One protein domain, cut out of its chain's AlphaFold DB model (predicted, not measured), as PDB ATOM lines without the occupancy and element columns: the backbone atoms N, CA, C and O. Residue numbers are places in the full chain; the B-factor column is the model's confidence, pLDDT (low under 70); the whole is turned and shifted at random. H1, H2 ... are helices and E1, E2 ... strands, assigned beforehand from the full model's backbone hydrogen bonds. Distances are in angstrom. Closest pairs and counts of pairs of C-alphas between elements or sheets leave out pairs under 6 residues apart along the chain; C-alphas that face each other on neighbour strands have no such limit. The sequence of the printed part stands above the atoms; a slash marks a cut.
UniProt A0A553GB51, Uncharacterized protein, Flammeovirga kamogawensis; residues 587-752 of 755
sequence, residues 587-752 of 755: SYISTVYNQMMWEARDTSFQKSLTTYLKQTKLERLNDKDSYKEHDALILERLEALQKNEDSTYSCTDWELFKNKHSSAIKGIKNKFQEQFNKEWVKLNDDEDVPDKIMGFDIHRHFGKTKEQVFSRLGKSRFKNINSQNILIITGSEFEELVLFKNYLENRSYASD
ATOM      1  N   SER A 587     128.945  77.938  80.644       71.06
ATOM      2  CA  SER A 587     127.816  77.019  80.447       71.06
ATOM      3  C   SER A 587     126.670  77.651  79.648       71.06
ATOM      4  O   SER A 587     126.154  77.040  78.709       71.06
ATOM      5  N   TYR A 588     126.314  78.904  79.958       73.38
ATOM      6  CA  TYR A 588     125.255  79.635  79.260       73.38
ATOM      7  C   TYR A 588     125.630  79.875  77.798       73.38
ATOM      8  O   TYR A 588     124.900  79.462  76.895       73.38
ATOM      9  N   ILE A 589     126.805  80.465  77.546       79.69
ATOM     10  CA  ILE A 589     127.224  80.760  76.172       79.69
ATOM     11  C   ILE A 589     127.455  79.486  75.353       79.69
ATOM     12  O   ILE A 589     127.143  79.465  74.165       79.69
ATOM     13  N   SER A 590     127.928  78.402  75.981       76.00
ATOM     14  CA  SER A 590     128.044  77.092  75.329       76.00
ATOM     15  C   SER A 590     126.674  76.558  74.924       76.00
ATOM     16  O   SER A 590     126.523  76.046  73.821       76.00
ATOM     17  N   THR A 591     125.653  76.714  75.768       68.88
ATOM     18  CA  THR A 591     124.285  76.275  75.458       68.88
ATOM     19  C   THR A 591     123.705  77.041  74.271       68.88
ATOM     20  O   THR A 591     123.217  76.415  73.326       68.88
ATOM     21  N   VAL A 592     123.837  78.372  74.268       69.62
ATOM     22  CA  VAL A 592     123.397  79.229  73.154       69.62
ATOM     23  C   VAL A 592     124.128  78.861  71.859       69.62
ATOM     24  O   VAL A 592     123.492  78.633  70.828       69.62
ATOM     25  N   TYR A 593     125.457  78.728  71.921       76.19
ATOM     26  CA  TYR A 593     126.281  78.313  70.785       76.19
ATOM     27  C   TYR A 593     125.824  76.961  70.230       76.19
ATOM     28  O   TYR A 593     125.621  76.805  69.024       76.19
ATOM     29  N   ASN A 594     125.601  75.982  71.109       70.25
ATOM     30  CA  ASN A 594     125.217  74.633  70.713       70.25
ATOM     31  C   ASN A 594     123.886  74.601  69.966       70.25
ATOM     32  O   ASN A 594     123.762  73.875  68.972       70.25
ATOM     33  N   GLN A 595     122.916  75.379  70.448       64.31
ATOM     34  CA  GLN A 595     121.593  75.501  69.853       64.31
ATOM     35  C   GLN A 595     121.677  76.087  68.437       64.31
ATOM     36  O   GLN A 595     121.253  75.436  67.478       64.31
ATOM     37  N   MET A 596     122.307  77.254  68.283       68.69
ATOM     38  CA  MET A 596     122.421  77.944  66.989       68.69
ATOM     39  C   MET A 596     123.205  77.111  65.966       68.69
ATOM     40  O   MET A 596     122.799  76.946  64.814       68.69
ATOM     41  N   MET A 597     124.299  76.481  66.403       72.94
ATOM     42  CA  MET A 597     125.107  75.594  65.559       72.94
ATOM     43  C   MET A 597     124.410  74.268  65.215       72.94
ATOM     44  O   MET A 597     124.932  73.482  64.414       72.94
ATOM     45  N   TRP A 598     123.283  73.939  65.850       67.56
ATOM     46  CA  TRP A 598     122.412  72.815  65.478       67.56
ATOM     47  C   TRP A 598     121.324  73.218  64.517       67.56
ATOM     48  O   TRP A 598     121.177  72.551  63.492       67.56
ATOM     49  N   GLU A 599     120.654  74.325  64.805       59.53
ATOM     50  CA  GLU A 599     119.637  74.932  63.949       59.53
ATOM     51  C   GLU A 599     120.138  75.194  62.536       59.53
ATOM     52  O   GLU A 599     119.441  74.883  61.576       59.53
ATOM     53  N   ALA A 600     121.380  75.649  62.403       66.12
ATOM     54  CA  ALA A 600     121.967  75.968  61.110       66.12
ATOM     55  C   ALA A 600     122.320  74.749  60.224       66.12
ATOM     56  O   ALA A 600     122.796  74.926  59.106       66.12
ATOM     57  N   ARG A 601     122.164  73.499  60.692       66.12
ATOM     58  CA  ARG A 601     122.592  72.302  59.934       66.12
ATOM     59  C   ARG A 601     121.449  71.699  59.114       66.12
ATOM     60  O   ARG A 601     120.323  71.611  59.585       66.12
ATOM     61  N   ASP A 602     121.772  71.171  57.930       63.53
ATOM     62  CA  ASP A 602     120.810  70.445  57.089       63.53
ATOM     63  C   ASP A 602     120.190  69.238  57.827       63.53
ATOM     64  O   ASP A 602     120.887  68.421  58.443       63.53
ATOM     65  N   THR A 603     118.869  69.091  57.714       58.25
ATOM     66  CA  THR A 603     118.061  68.045  58.362       58.25
ATOM     67  C   THR A 603     118.470  66.637  57.930       58.25
ATOM     68  O   THR A 603     118.403  65.692  58.728       58.25
ATOM     69  N   SER A 604     118.940  66.464  56.689       57.34
ATOM     70  CA  SER A 604     119.416  65.164  56.198       57.34
ATOM     71  C   SER A 604     120.711  64.724  56.902       57.34
ATOM     72  O   SER A 604     120.846  63.568  57.328       57.34
ATOM     73  N   PHE A 605     121.622  65.671  57.136       60.66
ATOM     74  CA  PHE A 605     122.867  65.450  57.859       60.66
ATOM     75  C   PHE A 605     122.649  65.283  59.362       60.66
ATOM     76  O   PHE A 605     123.187  64.341  59.950       60.66
ATOM     77  N   GLN A 606     121.811  66.130  59.973       58.53
ATOM     78  CA  GLN A 606     121.408  65.988  61.376       58.53
ATOM     79  C   GLN A 606     120.951  64.550  61.654       58.53
ATOM     80  O   GLN A 606     121.350  63.949  62.652       58.53
ATOM     81  N   LYS A 607     120.186  63.945  60.735       59.06
ATOM     82  CA  LYS A 607     119.723  62.557  60.843       59.06
ATOM     83  C   LYS A 607     120.857  61.527  60.767       59.06
ATOM     84  O   LYS A 607     120.852  60.587  61.565       59.06
ATOM     85  N   SER A 608     121.811  61.690  59.849       63.41
ATOM     86  CA  SER A 608     122.977  60.799  59.706       63.41
ATOM     87  C   SER A 608     123.895  60.860  60.930       63.41
ATOM     88  O   SER A 608     124.189  59.831  61.544       63.41
ATOM     89  N   LEU A 609     124.266  62.072  61.353       61.25
ATOM     90  CA  LEU A 609     125.107  62.288  62.526       61.25
ATOM     91  C   LEU A 609     124.413  61.790  63.799       61.25
ATOM     92  O   LEU A 609     125.013  61.045  64.565       61.25
ATOM     93  N   THR A 610     123.123  62.091  63.980       58.41
ATOM     94  CA  THR A 610     122.333  61.560  65.105       58.41
ATOM     95  C   THR A 610     122.319  60.032  65.126       58.41
ATOM     96  O   THR A 610     122.411  59.433  66.192       58.41
ATOM     97  N   THR A 611     122.195  59.380  63.967       62.16
ATOM     98  CA  THR A 611     122.178  57.909  63.892       62.16
ATOM     99  C   THR A 611     123.502  57.327  64.378       62.16
ATOM    100  O   THR A 611     123.502  56.413  65.199       62.16
ATOM    101  N   TYR A 612     124.619  57.910  63.943       65.00
ATOM    102  CA  TYR A 612     125.952  57.506  64.382       65.00
ATOM    103  C   TYR A 612     126.182  57.744  65.879       65.00
ATOM    104  O   TYR A 612     126.642  56.847  66.581       65.00
ATOM    105  N   LEU A 613     125.799  58.919  66.390       57.78
ATOM    106  CA  LEU A 613     125.877  59.234  67.819       57.78
ATOM    107  C   LEU A 613     125.066  58.225  68.653       57.78
ATOM    108  O   LEU A 613     125.541  57.734  69.675       57.78
ATOM    109  N   LYS A 614     123.867  57.842  68.203       58.31
ATOM    110  CA  LYS A 614     123.045  56.840  68.901       58.31
ATOM    111  C   LYS A 614     123.673  55.450  68.891       58.31
ATOM    112  O   LYS A 614     123.671  54.784  69.920       58.31
ATOM    113  N   GLN A 615     124.226  55.027  67.755       60.25
ATOM    114  CA  GLN A 615     124.875  53.718  67.617       60.25
ATOM    115  C   GLN A 615     126.117  53.585  68.504       60.25
ATOM    116  O   GLN A 615     126.354  52.521  69.057       60.25
ATOM    117  N   THR A 616     126.852  54.679  68.699       57.06
ATOM    118  CA  THR A 616     128.115  54.707  69.456       57.06
ATOM    119  C   THR A 616     127.929  55.123  70.919       57.06
ATOM    120  O   THR A 616     128.902  55.339  71.633       57.06
ATOM    121  N   LYS A 617     126.689  55.296  71.409       55.00
ATOM    122  CA  LYS A 617     126.410  55.799  72.773       55.00
ATOM    123  C   LYS A 617     126.995  54.891  73.862       55.00
ATOM    124  O   LYS A 617     127.660  55.386  74.762       55.00
ATOM    125  N   LEU A 618     126.753  53.583  73.770       51.44
ATOM    126  CA  LEU A 618     127.196  52.588  74.757       51.44
ATOM    127  C   LEU A 618     128.723  52.461  74.811       51.44
ATOM    128  O   LEU A 618     129.292  52.414  75.894       51.44
ATOM    129  N   GLU A 619     129.378  52.460  73.650       59.84
ATOM    130  CA  GLU A 619     130.840  52.399  73.537       59.84
ATOM    131  C   GLU A 619     131.477  53.657  74.144       59.84
ATOM    132  O   GLU A 619     132.308  53.548  75.041       59.84
ATOM    133  N   ARG A 620     130.968  54.844  73.779       57.19
ATOM    134  CA  ARG A 620     131.426  56.145  74.302       57.19
ATOM    135  C   ARG A 620     131.216  56.343  75.801       57.19
ATOM    136  O   ARG A 620     131.943  57.122  76.409       57.19
ATOM    137  N   LEU A 621     130.202  55.699  76.377       50.09
ATOM    138  CA  LEU A 621     129.882  55.792  77.803       50.09
ATOM    139  C   LEU A 621     130.670  54.801  78.664       50.09
ATOM    140  O   LEU A 621     130.994  55.124  79.805       50.09
ATOM    141  N   ASN A 622     130.958  53.611  78.139       46.00
ATOM    142  CA  ASN A 622     131.546  52.523  78.921       46.00
ATOM    143  C   ASN A 622     133.068  52.428  78.793       46.00
ATOM    144  O   ASN A 622     133.710  51.857  79.675       46.00
ATOM    145  N   ASP A 623     133.655  52.973  77.726       54.97
ATOM    146  CA  ASP A 623     135.099  52.963  77.519       54.97
ATOM    147  C   ASP A 623     135.681  54.377  77.650       54.97
ATOM    148  O   ASP A 623     135.378  55.281  76.866       54.97
ATOM    149  N   LYS A 624     136.559  54.531  78.649       55.16
ATOM    150  CA  LYS A 624     137.202  55.781  79.069       55.16
ATOM    151  C   LYS A 624     138.047  56.432  77.972       55.16
ATOM    152  O   LYS A 624     138.314  57.621  78.091       55.16
ATOM    153  N   ASP A 625     138.450  55.700  76.931       61.00
ATOM    154  CA  ASP A 625     139.276  56.224  75.834       61.00
ATOM    155  C   ASP A 625     138.583  56.225  74.457       61.00
ATOM    156  O   ASP A 625     139.046  56.921  73.546       61.00
ATOM    157  N   SER A 626     137.445  55.539  74.309       60.09
ATOM    158  CA  SER A 626     136.689  55.440  73.043       60.09
ATOM    159  C   SER A 626     136.218  56.792  72.487       60.09
ATOM    160  O   SER A 626     136.071  56.963  71.274       60.09
ATOM    161  N   TYR A 627     136.037  57.800  73.350       59.94
ATOM    162  CA  TYR A 627     135.643  59.146  72.932       59.94
ATOM    163  C   TYR A 627     136.626  59.752  71.917       59.94
ATOM    164  O   TYR A 627     136.199  60.484  71.032       59.94
ATOM    165  N   LYS A 628     137.922  59.412  71.984       66.00
ATOM    166  CA  LYS A 628     138.948  59.943  71.070       66.00
ATOM    167  C   LYS A 628     138.716  59.508  69.624       66.00
ATOM    168  O   LYS A 628     138.845  60.326  68.717       66.00
ATOM    169  N   GLU A 629     138.368  58.238  69.414       68.50
ATOM    170  CA  GLU A 629     138.093  57.679  68.086       68.50
ATOM    171  C   GLU A 629     136.789  58.247  67.516       68.50
ATOM    172  O   GLU A 629     136.736  58.715  66.377       68.50
ATOM    173  N   HIS A 630     135.733  58.275  68.329       65.12
ATOM    174  CA  HIS A 630     134.435  58.744  67.862       65.12
ATOM    175  C   HIS A 630     134.381  60.261  67.660       65.12
ATOM    176  O   HIS A 630     133.763  60.694  66.688       65.12
ATOM    177  N   ASP A 631     135.034  61.063  68.509       66.31
ATOM    178  CA  ASP A 631     135.121  62.518  68.336       66.31
ATOM    179  C   ASP A 631     135.896  62.860  67.049       66.31
ATOM    180  O   ASP A 631     135.485  63.758  66.314       66.31
ATOM    181  N   ALA A 632     136.948  62.098  66.714       67.19
ATOM    182  CA  ALA A 632     137.672  62.233  65.447       67.19
ATOM    183  C   ALA A 632     136.793  61.899  64.227       67.19
ATOM    184  O   ALA A 632     136.753  62.668  63.271       67.19
ATOM    185  N   LEU A 633     136.017  60.812  64.282       67.31
ATOM    186  CA  LEU A 633     135.070  60.442  63.219       67.31
ATOM    187  C   LEU A 633     133.910  61.442  63.074       67.31
ATOM    188  O   LEU A 633     133.393  61.646  61.976       67.31
ATOM    189  N   ILE A 634     133.468  62.073  64.167       66.75
ATOM    190  CA  ILE A 634     132.458  63.141  64.122       66.75
ATOM    191  C   ILE A 634     133.039  64.384  63.450       66.75
ATOM    192  O   ILE A 634     132.370  64.968  62.599       66.75
ATOM    193  N   LEU A 635     134.267  64.766  63.810       67.00
ATOM    194  CA  LEU A 635     134.989  65.871  63.182       67.00
ATOM    195  C   LEU A 635     135.167  65.630  61.685       67.00
ATOM    196  O   LEU A 635     134.753  66.472  60.899       67.00
ATOM    197  N   GLU A 636     135.643  64.451  61.286       67.12
ATOM    198  CA  GLU A 636     135.789  64.070  59.877       67.12
ATOM    199  C   GLU A 636     134.455  64.184  59.120       67.12
ATOM    200  O   GLU A 636     134.386  64.740  58.023       67.12
ATOM    201  N   ARG A 637     133.352  63.723  59.725       66.88
ATOM    202  CA  ARG A 637     132.007  63.838  59.138       66.88
ATOM    203  C   ARG A 637     131.497  65.277  59.069       66.88
ATOM    204  O   ARG A 637     130.716  65.575  58.170       66.88
ATOM    205  N   LEU A 638     131.879  66.142  60.010       61.94
ATOM    206  CA  LEU A 638     131.541  67.569  59.997       61.94
ATOM    207  C   LEU A 638     132.369  68.327  58.953       61.94
ATOM    208  O   LEU A 638     131.834  69.196  58.271       61.94
ATOM    209  N   GLU A 639     133.641  67.968  58.783       61.94
ATOM    210  CA  GLU A 639     134.560  68.554  57.802       61.94
ATOM    211  C   GLU A 639     134.228  68.126  56.364       61.94
ATOM    212  O   GLU A 639     134.264  68.947  55.447       61.94
ATOM    213  N   ALA A 640     133.804  66.875  56.154       59.38
ATOM    214  CA  ALA A 640     133.420  66.343  54.840       59.38
ATOM    215  C   ALA A 640     132.197  67.041  54.199       59.38
ATOM    216  O   ALA A 640     131.920  66.851  53.013       59.38
ATOM    217  N   LEU A 641     131.462  67.857  54.961       52.00
ATOM    218  CA  LEU A 641     130.281  68.603  54.516       52.00
ATOM    219  C   LEU A 641     130.574  69.976  53.902       52.00
ATOM    220  O   LEU A 641     129.622  70.692  53.591       52.00
ATOM    221  N   GLN A 642     131.839  70.357  53.713       54.81
ATOM    222  CA  GLN A 642     132.264  71.633  53.112       54.81
ATOM    223  C   GLN A 642     131.854  71.808  51.633       54.81
ATOM    224  O   GLN A 642     132.691  72.020  50.756       54.81
ATOM    225  N   LYS A 643     130.562  71.730  51.308       47.72
ATOM    226  CA  LYS A 643     130.079  72.001  49.954       47.72
ATOM    227  C   LYS A 643     129.097  73.149  49.809       47.72
ATOM    228  O   LYS A 643     128.915  73.519  48.663       47.72
ATOM    229  N   ASN A 644     128.560  73.758  50.871       44.59
ATOM    230  CA  ASN A 644     127.824  75.029  50.774       44.59
ATOM    231  C   ASN A 644     127.796  75.769  52.129       44.59
ATOM    232  O   ASN A 644     127.145  75.288  53.044       44.59
ATOM    233  N   GLU A 645     128.520  76.896  52.180       51.47
ATOM    234  CA  GLU A 645     128.419  78.104  53.036       51.47
ATOM    235  C   GLU A 645     128.267  78.003  54.583       51.47
ATOM    236  O   GLU A 645     127.610  77.131  55.135       51.47
ATOM    237  N   ASP A 646     128.916  78.966  55.258       53.12
ATOM    238  CA  ASP A 646     129.196  79.149  56.699       53.12
ATOM    239  C   ASP A 646     130.183  78.153  57.363       53.12
ATOM    240  O   ASP A 646     130.125  76.933  57.213       53.12
ATOM    241  N   SER A 647     131.186  78.704  58.065       59.47
ATOM    242  CA  SER A 647     132.352  77.966  58.587       59.47
ATOM    243  C   SER A 647     131.973  76.825  59.547       59.47
ATOM    244  O   SER A 647     130.966  76.898  60.244       59.47
ATOM    245  N   THR A 648     132.813  75.789  59.679       66.00
ATOM    246  CA  THR A 648     132.592  74.654  60.605       66.00
ATOM    247  C   THR A 648     132.215  75.091  62.029       66.00
ATOM    248  O   THR A 648     131.432  74.403  62.689       66.00
ATOM    249  N   TYR A 649     132.711  76.255  62.455       72.38
ATOM    250  CA  TYR A 649     132.618  76.802  63.807       72.38
ATOM    251  C   TYR A 649     131.674  78.010  63.937       72.38
ATOM    252  O   TYR A 649     131.654  78.640  64.993       72.38
ATOM    253  N   SER A 650     130.905  78.353  62.899       77.00
ATOM    254  CA  SER A 650     129.987  79.498  62.942       77.00
ATOM    255  C   SER A 650     128.764  79.320  62.032       77.00
ATOM    256  O   SER A 650     128.780  78.518  61.101       77.00
ATOM    257  N   CYS A 651     127.705  80.078  62.307       76.00
ATOM    258  CA  CYS A 651     126.522  80.235  61.469       76.00
ATOM    259  C   CYS A 651     125.993  81.671  61.571       76.00
ATOM    260  O   CYS A 651     126.326  82.400  62.507       76.00
ATOM    261  N   THR A 652     125.131  82.068  60.634       73.38
ATOM    262  CA  THR A 652     124.522  83.410  60.604       73.38
ATOM    263  C   THR A 652     123.901  83.832  61.951       73.38
ATOM    264  O   THR A 652     124.186  84.931  62.431       73.38
ATOM    265  N   ASP A 653     123.113  82.969  62.602       70.75
ATOM    266  CA  ASP A 653     122.478  83.290  63.893       70.75
ATOM    267  C   ASP A 653     123.503  83.469  65.021       70.75
ATOM    268  O   ASP A 653     123.391  84.397  65.829       70.75
ATOM    269  N   TRP A 654     124.550  82.636  65.031       82.94
ATOM    270  CA  TRP A 654     125.658  82.777  65.973       82.94
ATOM    271  C   TRP A 654     126.416  84.088  65.763       82.94
ATOM    272  O   TRP A 654     126.717  84.775  66.734       82.94
ATOM    273  N   GLU A 655     126.692  84.487  64.520       84.94
ATOM    274  CA  GLU A 655     127.355  85.765  64.237       84.94
ATOM    275  C   GLU A 655     126.505  86.963  64.682       84.94
ATOM    276  O   GLU A 655     127.030  87.912  65.268       84.94
ATOM    277  N   LEU A 656     125.186  86.921  64.467       79.06
ATOM    278  CA  LEU A 656     124.270  87.961  64.946       79.06
ATOM    279  C   LEU A 656     124.277  88.057  66.476       79.06
ATOM    280  O   LEU A 656     124.422  89.156  67.026       79.06
ATOM    281  N   PHE A 657     124.182  86.917  67.165       79.81
ATOM    282  CA  PHE A 657     124.265  86.860  68.622       79.81
ATOM    283  C   PHE A 657     125.620  87.364  69.124       79.81
ATOM    284  O   PHE A 657     125.687  88.223  70.006       79.81
ATOM    285  N   LYS A 658     126.711  86.896  68.513       86.75
ATOM    286  CA  LYS A 658     128.074  87.280  68.867       86.75
ATOM    287  C   LYS A 658     128.312  88.771  68.713       86.75
ATOM    288  O   LYS A 658     128.929  89.377  69.583       86.75
ATOM    289  N   ASN A 659     127.807  89.376  67.644       83.06
ATOM    290  CA  ASN A 659     127.932  90.812  67.426       83.06
ATOM    291  C   ASN A 659     127.178  91.605  68.502       83.06
ATOM    292  O   ASN A 659     127.742  92.540  69.080       83.06
ATOM    293  N   LYS A 660     125.948  91.187  68.830       78.06
ATOM    294  CA  LYS A 660     125.131  91.802  69.886       78.06
ATOM    295  C   LYS A 660     125.772  91.677  71.275       78.06
ATOM    296  O   LYS A 660     125.721  92.623  72.054       78.06
ATOM    297  N   HIS A 661     126.414  90.546  71.568       79.50
ATOM    298  CA  HIS A 661     126.980  90.219  72.883       79.50
ATOM    299  C   HIS A 661     128.519  90.197  72.901       79.50
ATOM    300  O   HIS A 661     129.134  89.541  73.743       79.50
ATOM    301  N   SER A 662     129.161  90.936  71.993       84.25
ATOM    302  CA  SER A 662     130.610  90.856  71.748       84.25
ATOM    303  C   SER A 662     131.465  91.152  72.985       84.25
ATOM    304  O   SER A 662     132.435  90.437  73.250       84.25
ATOM    305  N   SER A 663     131.087  92.157  73.780       80.50
ATOM    306  CA  SER A 663     131.762  92.488  75.043       80.50
ATOM    307  C   SER A 663     131.656  91.355  76.066       80.50
ATOM    308  O   SER A 663     132.671  90.977  76.643       80.50
ATOM    309  N   ALA A 664     130.467  90.770  76.236       81.06
ATOM    310  CA  ALA A 664     130.239  89.684  77.186       81.06
ATOM    311  C   ALA A 664     130.993  88.411  76.780       81.06
ATOM    312  O   ALA A 664     131.707  87.833  77.590       81.06
ATOM    313  N   ILE A 665     130.932  88.021  75.502       86.00
ATOM    314  CA  ILE A 665     131.668  86.856  74.982       86.00
ATOM    315  C   ILE A 665     133.178  87.054  75.142       86.00
ATOM    316  O   ILE A 665     133.898  86.133  75.532       86.00
ATOM    317  N   LYS A 666     133.677  88.271  74.893       88.38
ATOM    318  CA  LYS A 666     135.077  88.616  75.152       88.38
ATOM    319  C   LYS A 666     135.416  88.511  76.643       88.38
ATOM    320  O   LYS A 666     136.495  88.011  76.958       88.38
ATOM    321  N   GLY A 667     134.521  88.950  77.527       86.81
ATOM    322  CA  GLY A 667     134.624  88.788  78.977       86.81
ATOM    323  C   GLY A 667     134.731  87.319  79.387       86.81
ATOM    324  O   GLY A 667     135.729  86.943  79.995       86.81
ATOM    325  N   ILE A 668     133.800  86.470  78.935       86.81
ATOM    326  CA  ILE A 668     133.798  85.018  79.199       86.81
ATOM    327  C   ILE A 668     135.091  84.364  78.719       86.81
ATOM    328  O   ILE A 668     135.741  83.638  79.472       86.81
ATOM    329  N   LYS A 669     135.522  84.667  77.491       93.62
ATOM    330  CA  LYS A 669     136.795  84.169  76.960       93.62
ATOM    331  C   LYS A 669     137.971  84.564  77.855       93.62
ATOM    332  O   LYS A 669     138.823  83.734  78.171       93.62
ATOM    333  N   ASN A 670     138.047  85.839  78.234       91.12
ATOM    334  CA  ASN A 670     139.133  86.337  79.070       91.12
ATOM    335  C   ASN A 670     139.095  85.701  80.464       91.12
ATOM    336  O   ASN A 670     140.154  85.373  80.992       91.12
ATOM    337  N   LYS A 671     137.902  85.478  81.027       89.44
ATOM    338  CA  LYS A 671     137.722  84.841  82.331       89.44
ATOM    339  C   LYS A 671     138.141  83.377  82.315       89.44
ATOM    340  O   LYS A 671     138.877  82.950  83.200       89.44
ATOM    341  N   PHE A 672     137.763  82.645  81.270       91.50
ATOM    342  CA  PHE A 672     138.230  81.280  81.039       91.50
ATOM    343  C   PHE A 672     139.757  81.227  80.971       91.50
ATOM    344  O   PHE A 672     140.388  80.447  81.683       91.50
ATOM    345  N   GLN A 673     140.364  82.109  80.174       92.25
ATOM    346  CA  GLN A 673     141.817  82.199  80.047       92.25
ATOM    347  C   GLN A 673     142.494  82.578  81.376       92.25
ATOM    348  O   GLN A 673     143.553  82.044  81.699       92.25
ATOM    349  N   GLU A 674     141.903  83.486  82.157       91.19
ATOM    350  CA  GLU A 674     142.387  83.881  83.484       91.19
ATOM    351  C   GLU A 674     142.373  82.695  84.454       91.19
ATOM    352  O   GLU A 674     143.406  82.400  85.053       91.19
ATOM    353  N   GLN A 675     141.243  81.991  84.581       89.25
ATOM    354  CA  GLN A 675     141.121  80.831  85.472       89.25
ATOM    355  C   GLN A 675     142.048  79.696  85.041       89.25
ATOM    356  O   GLN A 675     142.742  79.119  85.879       89.25
ATOM    357  N   PHE A 676     142.141  79.437  83.733       91.62
ATOM    358  CA  PHE A 676     143.095  78.477  83.194       91.62
ATOM    359  C   PHE A 676     144.522  78.830  83.583       91.62
ATOM    360  O   PHE A 676     145.223  78.001  84.152       91.62
ATOM    361  N   ASN A 677     144.948  80.068  83.339       91.81
ATOM    362  CA  ASN A 677     146.308  80.498  83.648       91.81
ATOM    363  C   ASN A 677     146.597  80.509  85.151       91.81
ATOM    364  O   ASN A 677     147.702  80.163  85.559       91.81
ATOM    365  N   LYS A 678     145.611  80.877  85.975       89.94
ATOM    366  CA  LYS A 678     145.727  80.875  87.435       89.94
ATOM    367  C   LYS A 678     146.040  79.485  87.973       89.94
ATOM    368  O   LYS A 678     146.873  79.374  88.867       89.94
ATOM    369  N   GLU A 679     145.388  78.449  87.453       88.31
ATOM    370  CA  GLU A 679     145.691  77.076  87.856       88.31
ATOM    371  C   GLU A 679     146.951  76.552  87.163       88.31
ATOM    372  O   GLU A 679     147.838  76.028  87.825       88.31
ATOM    373  N   TRP A 680     147.104  76.800  85.862       88.81
ATOM    374  CA  TRP A 680     148.253  76.376  85.058       88.81
ATOM    375  C   TRP A 680     149.609  76.790  85.641       88.81
ATOM    376  O   TRP A 680     150.558  76.008  85.642       88.81
ATOM    377  N   VAL A 681     149.708  78.023  86.143       86.62
ATOM    378  CA  VAL A 681     150.944  78.577  86.710       86.62
ATOM    379  C   VAL A 681     151.315  77.939  88.052       86.62
ATOM    380  O   VAL A 681     152.491  77.934  88.407       86.62
ATOM    381  N   LYS A 682     150.341  77.405  88.800       84.94
ATOM    382  CA  LYS A 682     150.598  76.737  90.086       84.94
ATOM    383  C   LYS A 682     151.161  75.330  89.917       84.94
ATOM    384  O   LYS A 682     151.782  74.833  90.848       84.94
ATOM    385  N   LEU A 683     150.915  74.706  88.766       84.00
ATOM    386  CA  LEU A 683     151.259  73.311  88.528       84.00
ATOM    387  C   LEU A 683     152.767  73.126  88.393       84.00
ATOM    388  O   LEU A 683     153.424  73.841  87.625       84.00
ATOM    389  N   ASN A 684     153.297  72.097  89.041       79.56
ATOM    390  CA  ASN A 684     154.597  71.534  88.675       79.56
ATOM    391  C   ASN A 684     154.485  70.735  87.360       79.56
ATOM    392  O   ASN A 684     153.389  70.468  86.873       79.56
ATOM    393  N   ASP A 685     155.609  70.399  86.723       73.00
ATOM    394  CA  ASP A 685     155.585  69.748  85.398       73.00
ATOM    395  C   ASP A 685     155.011  68.320  85.423       73.00
ATOM    396  O   ASP A 685     154.466  67.868  84.415       73.00
ATOM    397  N   ASP A 686     155.041  67.673  86.591       73.06
ATOM    398  CA  ASP A 686     154.559  66.306  86.817       73.06
ATOM    399  C   ASP A 686     153.125  66.252  87.386       73.06
ATOM    400  O   ASP A 686     152.616  65.174  87.691       73.06
ATOM    401  N   GLU A 687     152.477  67.407  87.571       79.44
ATOM    402  CA  GLU A 687     151.135  67.499  88.153       79.44
ATOM    403  C   GLU A 687     150.040  67.486  87.081       79.44
ATOM    404  O   GLU A 687     150.171  68.073  86.000       79.44
ATOM    405  N   ASP A 688     148.928  66.826  87.413       84.56
ATOM    406  CA  ASP A 688     147.725  66.850  86.592       84.56
ATOM    407  C   ASP A 688     147.147  68.271  86.560       84.56
ATOM    408  O   ASP A 688     147.009  68.939  87.587       84.56
ATOM    409  N   VAL A 689     146.761  68.731  85.371       86.00
ATOM    410  CA  VAL A 689     146.007  69.977  85.216       86.00
ATOM    411  C   VAL A 689     144.626  69.844  85.875       86.00
ATOM    412  O   VAL A 689     144.170  68.722  86.102       86.00
ATOM    413  N   PRO A 690     143.918  70.944  86.193       82.94
ATOM    414  CA  PRO A 690     142.553  70.847  86.702       82.94
ATOM    415  C   PRO A 690     141.669  70.037  85.761       82.94
ATOM    416  O   PRO A 690     141.739  70.226  84.549       82.94
ATOM    417  N   ASP A 691     140.822  69.173  86.318       80.50
ATOM    418  CA  ASP A 691     139.858  68.384  85.540       80.50
ATOM    419  C   ASP A 691     138.895  69.293  84.765       80.50
ATOM    420  O   ASP A 691     138.667  69.113  83.569       80.50
ATOM    421  N   LYS A 692     138.406  70.353  85.425       83.56
ATOM    422  CA  LYS A 692     137.477  71.323  84.844       83.56
ATOM    423  C   LYS A 692     137.879  72.764  85.105       83.56
ATOM    424  O   LYS A 692     138.384  73.088  86.178       83.56
ATOM    425  N   ILE A 693     137.569  73.640  84.151       83.25
ATOM    426  CA  ILE A 693     137.643  75.099  84.307       83.25
ATOM    427  C   ILE A 693     136.342  75.708  83.795       83.25
ATOM    428  O   ILE A 693     136.010  75.547  82.624       83.25
ATOM    429  N   MET A 694     135.613  76.416  84.665       78.00
ATOM    430  CA  MET A 694     134.297  76.991  84.341       78.00
ATOM    431  C   MET A 694     133.339  75.952  83.717       78.00
ATOM    432  O   MET A 694     132.665  76.231  82.729       78.00
ATOM    433  N   GLY A 695     133.345  74.721  84.240       71.62
ATOM    434  CA  GLY A 695     132.554  73.594  83.724       71.62
ATOM    435  C   GLY A 695     133.185  72.814  82.561       71.62
ATOM    436  O   GLY A 695     132.918  71.623  82.434       71.62
ATOM    437  N   PHE A 696     134.093  73.415  81.785       81.69
ATOM    438  CA  PHE A 696     134.718  72.769  80.623       81.69
ATOM    439  C   PHE A 696     135.734  71.689  81.023       81.69
ATOM    440  O   PHE A 696     136.643  71.973  81.803       81.69
ATOM    441  N   ASP A 697     135.605  70.483  80.457       80.94
ATOM    442  CA  ASP A 697     136.459  69.313  80.725       80.94
ATOM    443  C   ASP A 697     137.838  69.435  80.046       80.94
ATOM    444  O   ASP A 697     138.041  69.152  78.858       80.94
ATOM    445  N   ILE A 698     138.821  69.879  80.823       86.75
ATOM    446  CA  ILE A 698     140.187  70.121  80.357       86.75
ATOM    447  C   ILE A 698     140.896  68.799  80.077       86.75
ATOM    448  O   ILE A 698     141.609  68.688  79.076       86.75
ATOM    449  N   HIS A 699     140.702  67.785  80.921       85.75
ATOM    450  CA  HIS A 699     141.362  66.486  80.778       85.75
ATOM    451  C   HIS A 699     140.995  65.823  79.457       85.75
ATOM    452  O   HIS A 699     141.863  65.317  78.732       85.75
ATOM    453  N   ARG A 700     139.705  65.855  79.126       78.75
ATOM    454  CA  ARG A 700     139.168  65.289  77.898       78.75
ATOM    455  C   ARG A 700     139.693  66.025  76.679       78.75
ATOM    456  O   ARG A 700     140.232  65.364  75.783       78.75
ATOM    457  N   HIS A 701     139.573  67.354  76.652       82.69
ATOM    458  CA  HIS A 701     139.798  68.155  75.443       82.69
ATOM    459  C   HIS A 701     141.251  68.600  75.280       82.69
ATOM    460  O   HIS A 701     141.826  68.444  74.201       82.69
ATOM    461  N   PHE A 702     141.903  69.059  76.346       87.62
ATOM    462  CA  PHE A 702     143.280  69.567  76.298       87.62
ATOM    463  C   PHE A 702     144.312  68.544  76.785       87.62
ATOM    464  O   PHE A 702     145.419  68.512  76.254       87.62
ATOM    465  N   GLY A 703     143.941  67.640  77.689       84.88
ATOM    466  CA  GLY A 703     144.818  66.595  78.222       84.88
ATOM    467  C   GLY A 703     145.043  66.736  79.723       84.88
ATOM    468  O   GLY A 703     144.751  67.773  80.305       84.88
ATOM    469  N   LYS A 704     145.551  65.671  80.349       87.25
ATOM    470  CA  LYS A 704     145.727  65.586  81.807       87.25
ATOM    471  C   LYS A 704     147.017  66.218  82.296       87.25
ATOM    472  O   LYS A 704     147.050  66.765  83.384       87.25
ATOM    473  N   THR A 705     148.071  66.160  81.492       86.75
ATOM    474  CA  THR A 705     149.390  66.686  81.859       86.75
ATOM    475  C   THR A 705     149.747  67.893  81.005       86.75
ATOM    476  O   THR A 705     149.257  68.038  79.878       86.75
ATOM    477  N   LYS A 706     150.661  68.745  81.489       87.56
ATOM    478  CA  LYS A 706     151.143  69.905  80.720       87.56
ATOM    479  C   LYS A 706     151.673  69.526  79.339       87.56
ATOM    480  O   LYS A 706     151.450  70.247  78.371       87.56
ATOM    481  N   GLU A 707     152.357  68.390  79.235       86.12
ATOM    482  CA  GLU A 707     152.908  67.899  77.972       86.12
ATOM    483  C   GLU A 707     151.808  67.544  76.963       86.12
ATOM    484  O   GLU A 707     151.889  67.930  75.794       86.12
ATOM    485  N   GLN A 708     150.725  66.906  77.420       86.94
ATOM    486  CA  GLN A 708     149.552  66.640  76.582       86.94
ATOM    487  C   GLN A 708     148.866  67.940  76.153       86.94
ATOM    488  O   GLN A 708     148.552  68.097  74.972       86.94
ATOM    489  N   VAL A 709     148.710  68.893  77.076       87.88
ATOM    490  CA  VAL A 709     148.145  70.214  76.776       87.88
ATOM    491  C   VAL A 709     148.977  70.940  75.721       87.88
ATOM    492  O   VAL A 709     148.425  71.420  74.730       87.88
ATOM    493  N   PHE A 710     150.305  70.960  75.851       87.31
ATOM    494  CA  PHE A 710     151.185  71.536  74.833       87.31
ATOM    495  C   PHE A 710     151.099  70.809  73.492       87.31
ATOM    496  O   PHE A 710     151.161  71.461  72.450       87.31
ATOM    497  N   SER A 711     150.964  69.483  73.503       84.50
ATOM    498  CA  SER A 711     150.812  68.692  72.283       84.50
ATOM    499  C   SER A 711     149.503  68.997  71.555       84.50
ATOM    500  O   SER A 711     149.495  68.995  70.327       84.50
ATOM    501  N   ARG A 712     148.401  69.236  72.279       84.06
ATOM    502  CA  ARG A 712     147.072  69.453  71.681       84.06
ATOM    503  C   ARG A 712     146.800  70.909  71.331       84.06
ATOM    504  O   ARG A 712     146.310  71.195  70.245       84.06
ATOM    505  N   LEU A 713     147.131  71.833  72.230       85.75
ATOM    506  CA  LEU A 713     146.959  73.269  72.003       85.75
ATOM    507  C   LEU A 713     148.112  73.875  71.204       85.75
ATOM    508  O   LEU A 713     147.961  74.955  70.647       85.75
ATOM    509  N   GLY A 714     149.261  73.213  71.112       84.69
ATOM    510  CA  GLY A 714     150.440  73.759  70.450       84.69
ATOM    511  C   GLY A 714     151.137  74.838  71.286       84.69
ATOM    512  O   GLY A 714     150.528  75.745  71.852       84.69
ATOM    513  N   LYS A 715     152.471  74.774  71.329       82.00
ATOM    514  CA  LYS A 715     153.298  75.698  72.126       82.00
ATOM    515  C   LYS A 715     153.153  77.168  71.715       82.00
ATOM    516  O   LYS A 715     153.360  78.041  72.547       82.00
ATOM    517  N   SER A 716     152.776  77.456  70.468       84.94
ATOM    518  CA  SER A 716     152.604  78.825  69.954       84.94
ATOM    519  C   SER A 716     151.494  79.618  70.651       84.94
ATOM    520  O   SER A 716     151.544  80.847  70.653       84.94
ATOM    521  N   ARG A 717     150.517  78.934  71.262       88.62
ATOM    522  CA  ARG A 717     149.420  79.555  72.023       88.62
ATOM    523  C   ARG A 717     149.823  79.950  73.441       88.62
ATOM    524  O   ARG A 717     149.070  80.636  74.127       88.62
ATOM    525  N   PHE A 718     151.018  79.554  73.871       89.31
ATOM    526  CA  PHE A 718     151.575  79.924  75.159       89.31
ATOM    527  C   PHE A 718     152.625  81.012  74.969       89.31
ATOM    528  O   PHE A 718     153.600  80.831  74.238       89.31
ATOM    529  N   LYS A 719     152.441  82.151  75.635       86.25
ATOM    530  CA  LYS A 719     153.443  83.223  75.655       86.25
ATOM    531  C   LYS A 719     154.132  83.258  77.003       86.25
ATOM    532  O   LYS A 719     153.483  83.151  78.038       86.25
ATOM    533  N   ASN A 720     155.444  83.450  76.977       83.38
ATOM    534  CA  ASN A 720     156.203  83.692  78.190       83.38
ATOM    535  C   ASN A 720     156.003  85.152  78.618       83.38
ATOM    536  O   ASN A 720     156.411  86.071  77.905       83.38
ATOM    537  N   ILE A 721     155.343  85.360  79.756       79.94
ATOM    538  CA  ILE A 721     155.177  86.664  80.398       79.94
ATOM    539  C   ILE A 721     155.657  86.518  81.839       79.94
ATOM    540  O   ILE A 721     155.189  85.646  82.561       79.94
ATOM    541  N   ASN A 722     156.603  87.359  82.265       79.00
ATOM    542  CA  ASN A 722     157.177  87.327  83.617       79.00
ATOM    543  C   ASN A 722     157.703  85.940  84.042       79.00
ATOM    544  O   ASN A 722     157.523  85.526  85.183       79.00
ATOM    545  N   SER A 723     158.371  85.224  83.130       75.19
ATOM    546  CA  SER A 723     158.883  83.857  83.339       75.19
ATOM    547  C   SER A 723     157.805  82.776  83.496       75.19
ATOM    548  O   SER A 723     158.128  81.639  83.830       75.19
ATOM    549  N   GLN A 724     156.538  83.097  83.226       80.31
ATOM    550  CA  GLN A 724     155.418  82.161  83.248       80.31
ATOM    551  C   GLN A 724     154.878  81.964  81.832       80.31
ATOM    552  O   GLN A 724     154.656  82.925  81.096       80.31
ATOM    553  N   ASN A 725     154.661  80.711  81.435       83.06
ATOM    554  CA  ASN A 725     153.992  80.401  80.174       83.06
ATOM    555  C   ASN A 725     152.485  80.517  80.386       83.06
ATOM    556  O   ASN A 725     151.921  79.700  81.103       83.06
ATOM    557  N   ILE A 726     151.847  81.499  79.757       89.12
ATOM    558  CA  ILE A 726     150.402  81.708  79.857       89.12
ATOM    559  C   ILE A 726     149.717  81.419  78.522       89.12
ATOM    560  O   ILE A 726     150.219  81.794  77.461       89.12
ATOM    561  N   LEU A 727     148.561  80.767  78.580       91.38
ATOM    562  CA  LEU A 727     147.674  80.542  77.449       91.38
ATOM    563  C   LEU A 727     147.100  81.876  76.966       91.38
ATOM    564  O   LEU A 727     146.593  82.666  77.770       91.38
ATOM    565  N   ILE A 728     147.154  82.108  75.655       91.38
ATOM    566  CA  ILE A 728     146.517  83.237  74.977       91.38
ATOM    567  C   ILE A 728     145.750  82.716  73.765       91.38
ATOM    568  O   ILE A 728     146.361  82.189  72.837       91.38
ATOM    569  N   ILE A 729     144.431  82.919  73.762       91.19
ATOM    570  CA  ILE A 729     143.544  82.517  72.662       91.19
ATOM    571  C   ILE A 729     142.762  83.706  72.080       91.19
ATOM    572  O   ILE A 729     142.288  84.620  72.773       91.19
ATOM    573  N   THR A 730     142.637  83.713  70.757       90.25
ATOM    574  CA  THR A 730     141.792  84.636  69.989       90.25
ATOM    575  C   THR A 730     140.303  84.300  70.147       90.25
ATOM    576  O   THR A 730     139.940  83.313  70.782       90.25
ATOM    577  N   GLY A 731     139.415  85.153  69.623       87.25
ATOM    578  CA  GLY A 731     137.970  84.881  69.645       87.25
ATOM    579  C   GLY A 731     137.597  83.627  68.851       87.25
ATOM    580  O   GLY A 731     136.895  82.771  69.370       87.25
ATOM    581  N   SER A 732     138.149  83.475  67.645       86.62
ATOM    582  CA  SER A 732     137.947  82.284  66.811       86.62
ATOM    583  C   SER A 732     138.510  81.017  67.457       86.62
ATOM    584  O   SER A 732     137.879  79.969  67.410       86.62
ATOM    585  N   GLU A 733     139.669  81.103  68.118       89.62
ATOM    586  CA  GLU A 733     140.230  79.956  68.844       89.62
ATOM    587  C   GLU A 733     139.391  79.570  70.063       89.62
ATOM    588  O   GLU A 733     139.340  78.400  70.415       89.62
ATOM    589  N   PHE A 734     138.720  80.522  70.713       91.25
ATOM    590  CA  PHE A 734     137.785  80.208  71.791       91.25
ATOM    591  C   PHE A 734     136.544  79.467  71.277       91.25
ATOM    592  O   PHE A 734     136.123  78.484  71.886       91.25
ATOM    593  N   GLU A 735     135.997  79.885  70.134       89.00
ATOM    594  CA  GLU A 735     134.900  79.171  69.470       89.00
ATOM    595  C   GLU A 735     135.319  77.746  69.095       89.00
ATOM    596  O   GLU A 735     134.632  76.794  69.441       89.00
ATOM    597  N   GLU A 736     136.479  77.581  68.458       85.69
ATOM    598  CA  GLU A 736     136.982  76.285  67.994       85.69
ATOM    599  C   GLU A 736     137.380  75.340  69.143       85.69
ATOM    600  O   GLU A 736     137.010  74.163  69.152       85.69
ATOM    601  N   LEU A 737     138.169  75.832  70.102       86.25
ATOM    602  CA  LEU A 737     138.822  74.994  71.111       86.25
ATOM    603  C   LEU A 737     137.961  74.775  72.354       86.25
ATOM    604  O   LEU A 737     138.177  73.786  73.052       86.25
ATOM    605  N   VAL A 738     137.017  75.677  72.633       88.56
ATOM    606  CA  VAL A 738     136.174  75.618  73.833       88.56
ATOM    607  C   VAL A 738     134.720  75.367  73.450       88.56
ATOM    608  O   VAL A 738     134.213  74.278  73.711       88.56
ATOM    609  N   LEU A 739     134.053  76.319  72.786       85.88
ATOM    610  CA  LEU A 739     132.606  76.222  72.529       85.88
ATOM    611  C   LEU A 739     132.257  75.033  71.628       85.88
ATOM    612  O   LEU A 739     131.367  74.247  71.942       85.88
ATOM    613  N   PHE A 740     133.001  74.841  70.540       81.31
ATOM    614  CA  PHE A 740     132.771  73.753  69.600       81.31
ATOM    615  C   PHE A 740     133.179  72.384  70.155       81.31
ATOM    616  O   PHE A 740     132.559  71.371  69.839       81.31
ATOM    617  N   LYS A 741     134.185  72.310  71.029       78.00
ATOM    618  CA  LYS A 741     134.487  71.057  71.734       78.00
ATOM    619  C   LYS A 741     133.387  70.702  72.732       78.00
ATOM    620  O   LYS A 741     132.944  69.552  72.751       78.00
ATOM    621  N   ASN A 742     132.868  71.695  73.452       74.81
ATOM    622  CA  ASN A 742     131.736  71.503  74.354       74.81
ATOM    623  C   ASN A 742     130.452  71.108  73.594       74.81
ATOM    624  O   ASN A 742     129.674  70.260  74.024       74.81
ATOM    625  N   TYR A 743     130.254  71.657  72.398       72.81
ATOM    626  CA  TYR A 743     129.208  71.243  71.465       72.81
ATOM    627  C   TYR A 743     129.276  69.763  71.079       72.81
ATOM    628  O   TYR A 743     128.251  69.079  71.091       72.81
ATOM    629  N   LEU A 744     130.462  69.259  70.720       66.75
ATOM    630  CA  LEU A 744     130.645  67.854  70.339       66.75
ATOM    631  C   LEU A 744     130.321  66.912  71.502       66.75
ATOM    632  O   LEU A 744     129.630  65.905  71.316       66.75
ATOM    633  N   GLU A 745     130.769  67.282  72.699       61.97
ATOM    634  CA  GLU A 745     130.491  66.562  73.933       61.97
ATOM    635  C   GLU A 745     128.994  66.534  74.241       61.97
ATOM    636  O   GLU A 745     128.407  65.457  74.353       61.97
ATOM    637  N   ASN A 746     128.340  67.690  74.270       57.38
ATOM    638  CA  ASN A 746     126.938  67.778  74.657       57.38
ATOM    639  C   ASN A 746     125.988  67.208  73.602       57.38
ATOM    640  O   ASN A 746     124.942  66.667  73.951       57.38
ATOM    641  N   ARG A 747     126.356  67.198  72.316       54.38
ATOM    642  CA  ARG A 747     125.551  66.570  71.251       54.38
ATOM    643  C   ARG A 747     125.429  65.067  71.331       54.38
ATOM    644  O   ARG A 747     124.412  64.513  70.897       54.38
ATOM    645  N   SER A 748     126.456  64.410  71.860       44.53
ATOM    646  CA  SER A 748     126.424  62.968  72.066       44.53
ATOM    647  C   SER A 748     125.223  62.536  72.914       44.53
ATOM    648  O   SER A 748     124.674  61.465  72.656       44.53
ATOM    649  N   TYR A 749     124.753  63.427  73.793       42.03
ATOM    650  CA  TYR A 749     123.606  63.246  74.676       42.03
ATOM    651  C   TYR A 749     122.371  64.057  74.242       42.03
ATOM    652  O   TYR A 749     121.250  63.556  74.289       42.03
ATOM    653  N   ALA A 750     122.561  65.269  73.715       36.75
ATOM    654  CA  ALA A 750     121.486  66.144  73.255       36.75
ATOM    655  C   ALA A 750     120.722  65.581  72.049       36.75
ATOM    656  O   ALA A 750     119.536  65.843  71.914       36.75
ATOM    657  N   SER A 751     121.328  64.737  71.203       36.72
ATOM    658  CA  SER A 751     120.614  64.104  70.073       36.72
ATOM    659  C   SER A 751     119.455  63.169  70.488       36.72
ATOM    660  O   SER A 751     118.630  62.778  69.650       36.72
ATOM    661  N   ASP A 752     119.375  62.804  71.773       36.84
ATOM    662  CA  ASP A 752     118.240  62.091  72.364       36.84
ATOM    663  C   ASP A 752     117.132  63.032  72.879       36.84
ATOM    664  O   ASP A 752     115.958  62.651  72.832       36.84
TER     665      ASP A 752
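This is residues 587 to 752 of the 755 residues of an uncharacterized protein of Flammeovirga kamogawensis (UniProt A0A553GB51). The longest helix, H9, runs through the middle; H1 to H4 are set loosely round its last half, with H5 beyond on H1, and H6 crosses its first residues. The far end of H6 leads to a second, smaller lobe, where the helices H7 and H8 and a two-stranded hairpin, E1 and E2, gather. The printed part has 166 residues, with nine named helices and two named strands in the order H1 to H8, E1, E2, H9; the sheet E1 - E2 is antiparallel and the class is mostly helix. The whole is compact, with a radius of gyration of the C-alphas of 16.7 A, and spans 51 by 41 by 26 A.

E1, residues 718 to 721, and E2, residues 724 to 727, form an antiparallel hairpin at 140 degrees, with N 719 and O 726 2.9 A apart and N 724 and O 721 3.0 A apart, within hydrogen-bond range. H6, residues 662 to 680, comes closest to E2 at the C-alphas of Asn 677 and Ile 726, 5.7 A. H9, residues 731 to 752, is the hub, touching three helices. It only just touches H6, with 3 pairs of C-alphas within 8 A, the closest those of Lys 669 and Phe 734, 6.6 A, about perpendicular at 90 degrees. H1, residues 587 to 599, touches H9 with residues 589 to 594 alone, closest at the C-alphas of Asn 594 and Tyr 743, 5.3 A, only just about perpendicular at 73 degrees. H2, residues 603 to 615, touches residues 748 to 752 of H9, closest at the C-alphas of Leu 613 and Ser 748, 5.7 A. H5, residues 652 to 660, touches H1, closest at the C-alphas of Met 596 and Trp 654, 5.9 A. H4, residues 627 to 639, is close but not clearly touching H9, at the C-alphas of Asp 631 and Leu 744, 7.2 A. Helix packing is mostly crossed. Every O i to N i+4 pair is within hydrogen-bond range in H1, H2, H4, H5 and H6, and also in H3, residues 617 to 622, and H8, residues 706 to 713, against 13 of 18 in H9.

H1 begins at C-alpha 587 (127.816, 77.019, 80.447) and H9, 30.3 A long with a kink of 37 degrees near residue 746, ends at C-alpha 752 (118.240, 62.091, 72.364). H6 is 26.4 A long. H3 is residues 617 to 622, close but not clearly touching H4; H7, residues 698 to 701, and H8, residues 706 to 713, are near each other.

The C-alphas of Ser 604 and Asn 722 are farthest apart, 51.7 A. The printed part has no cut. The links H4 to H5 and H6 to H7 are long. Mean pLDDT of the printed part is 74.0; 64 residues are under 70, among them 598 to 648 and 744 to 752.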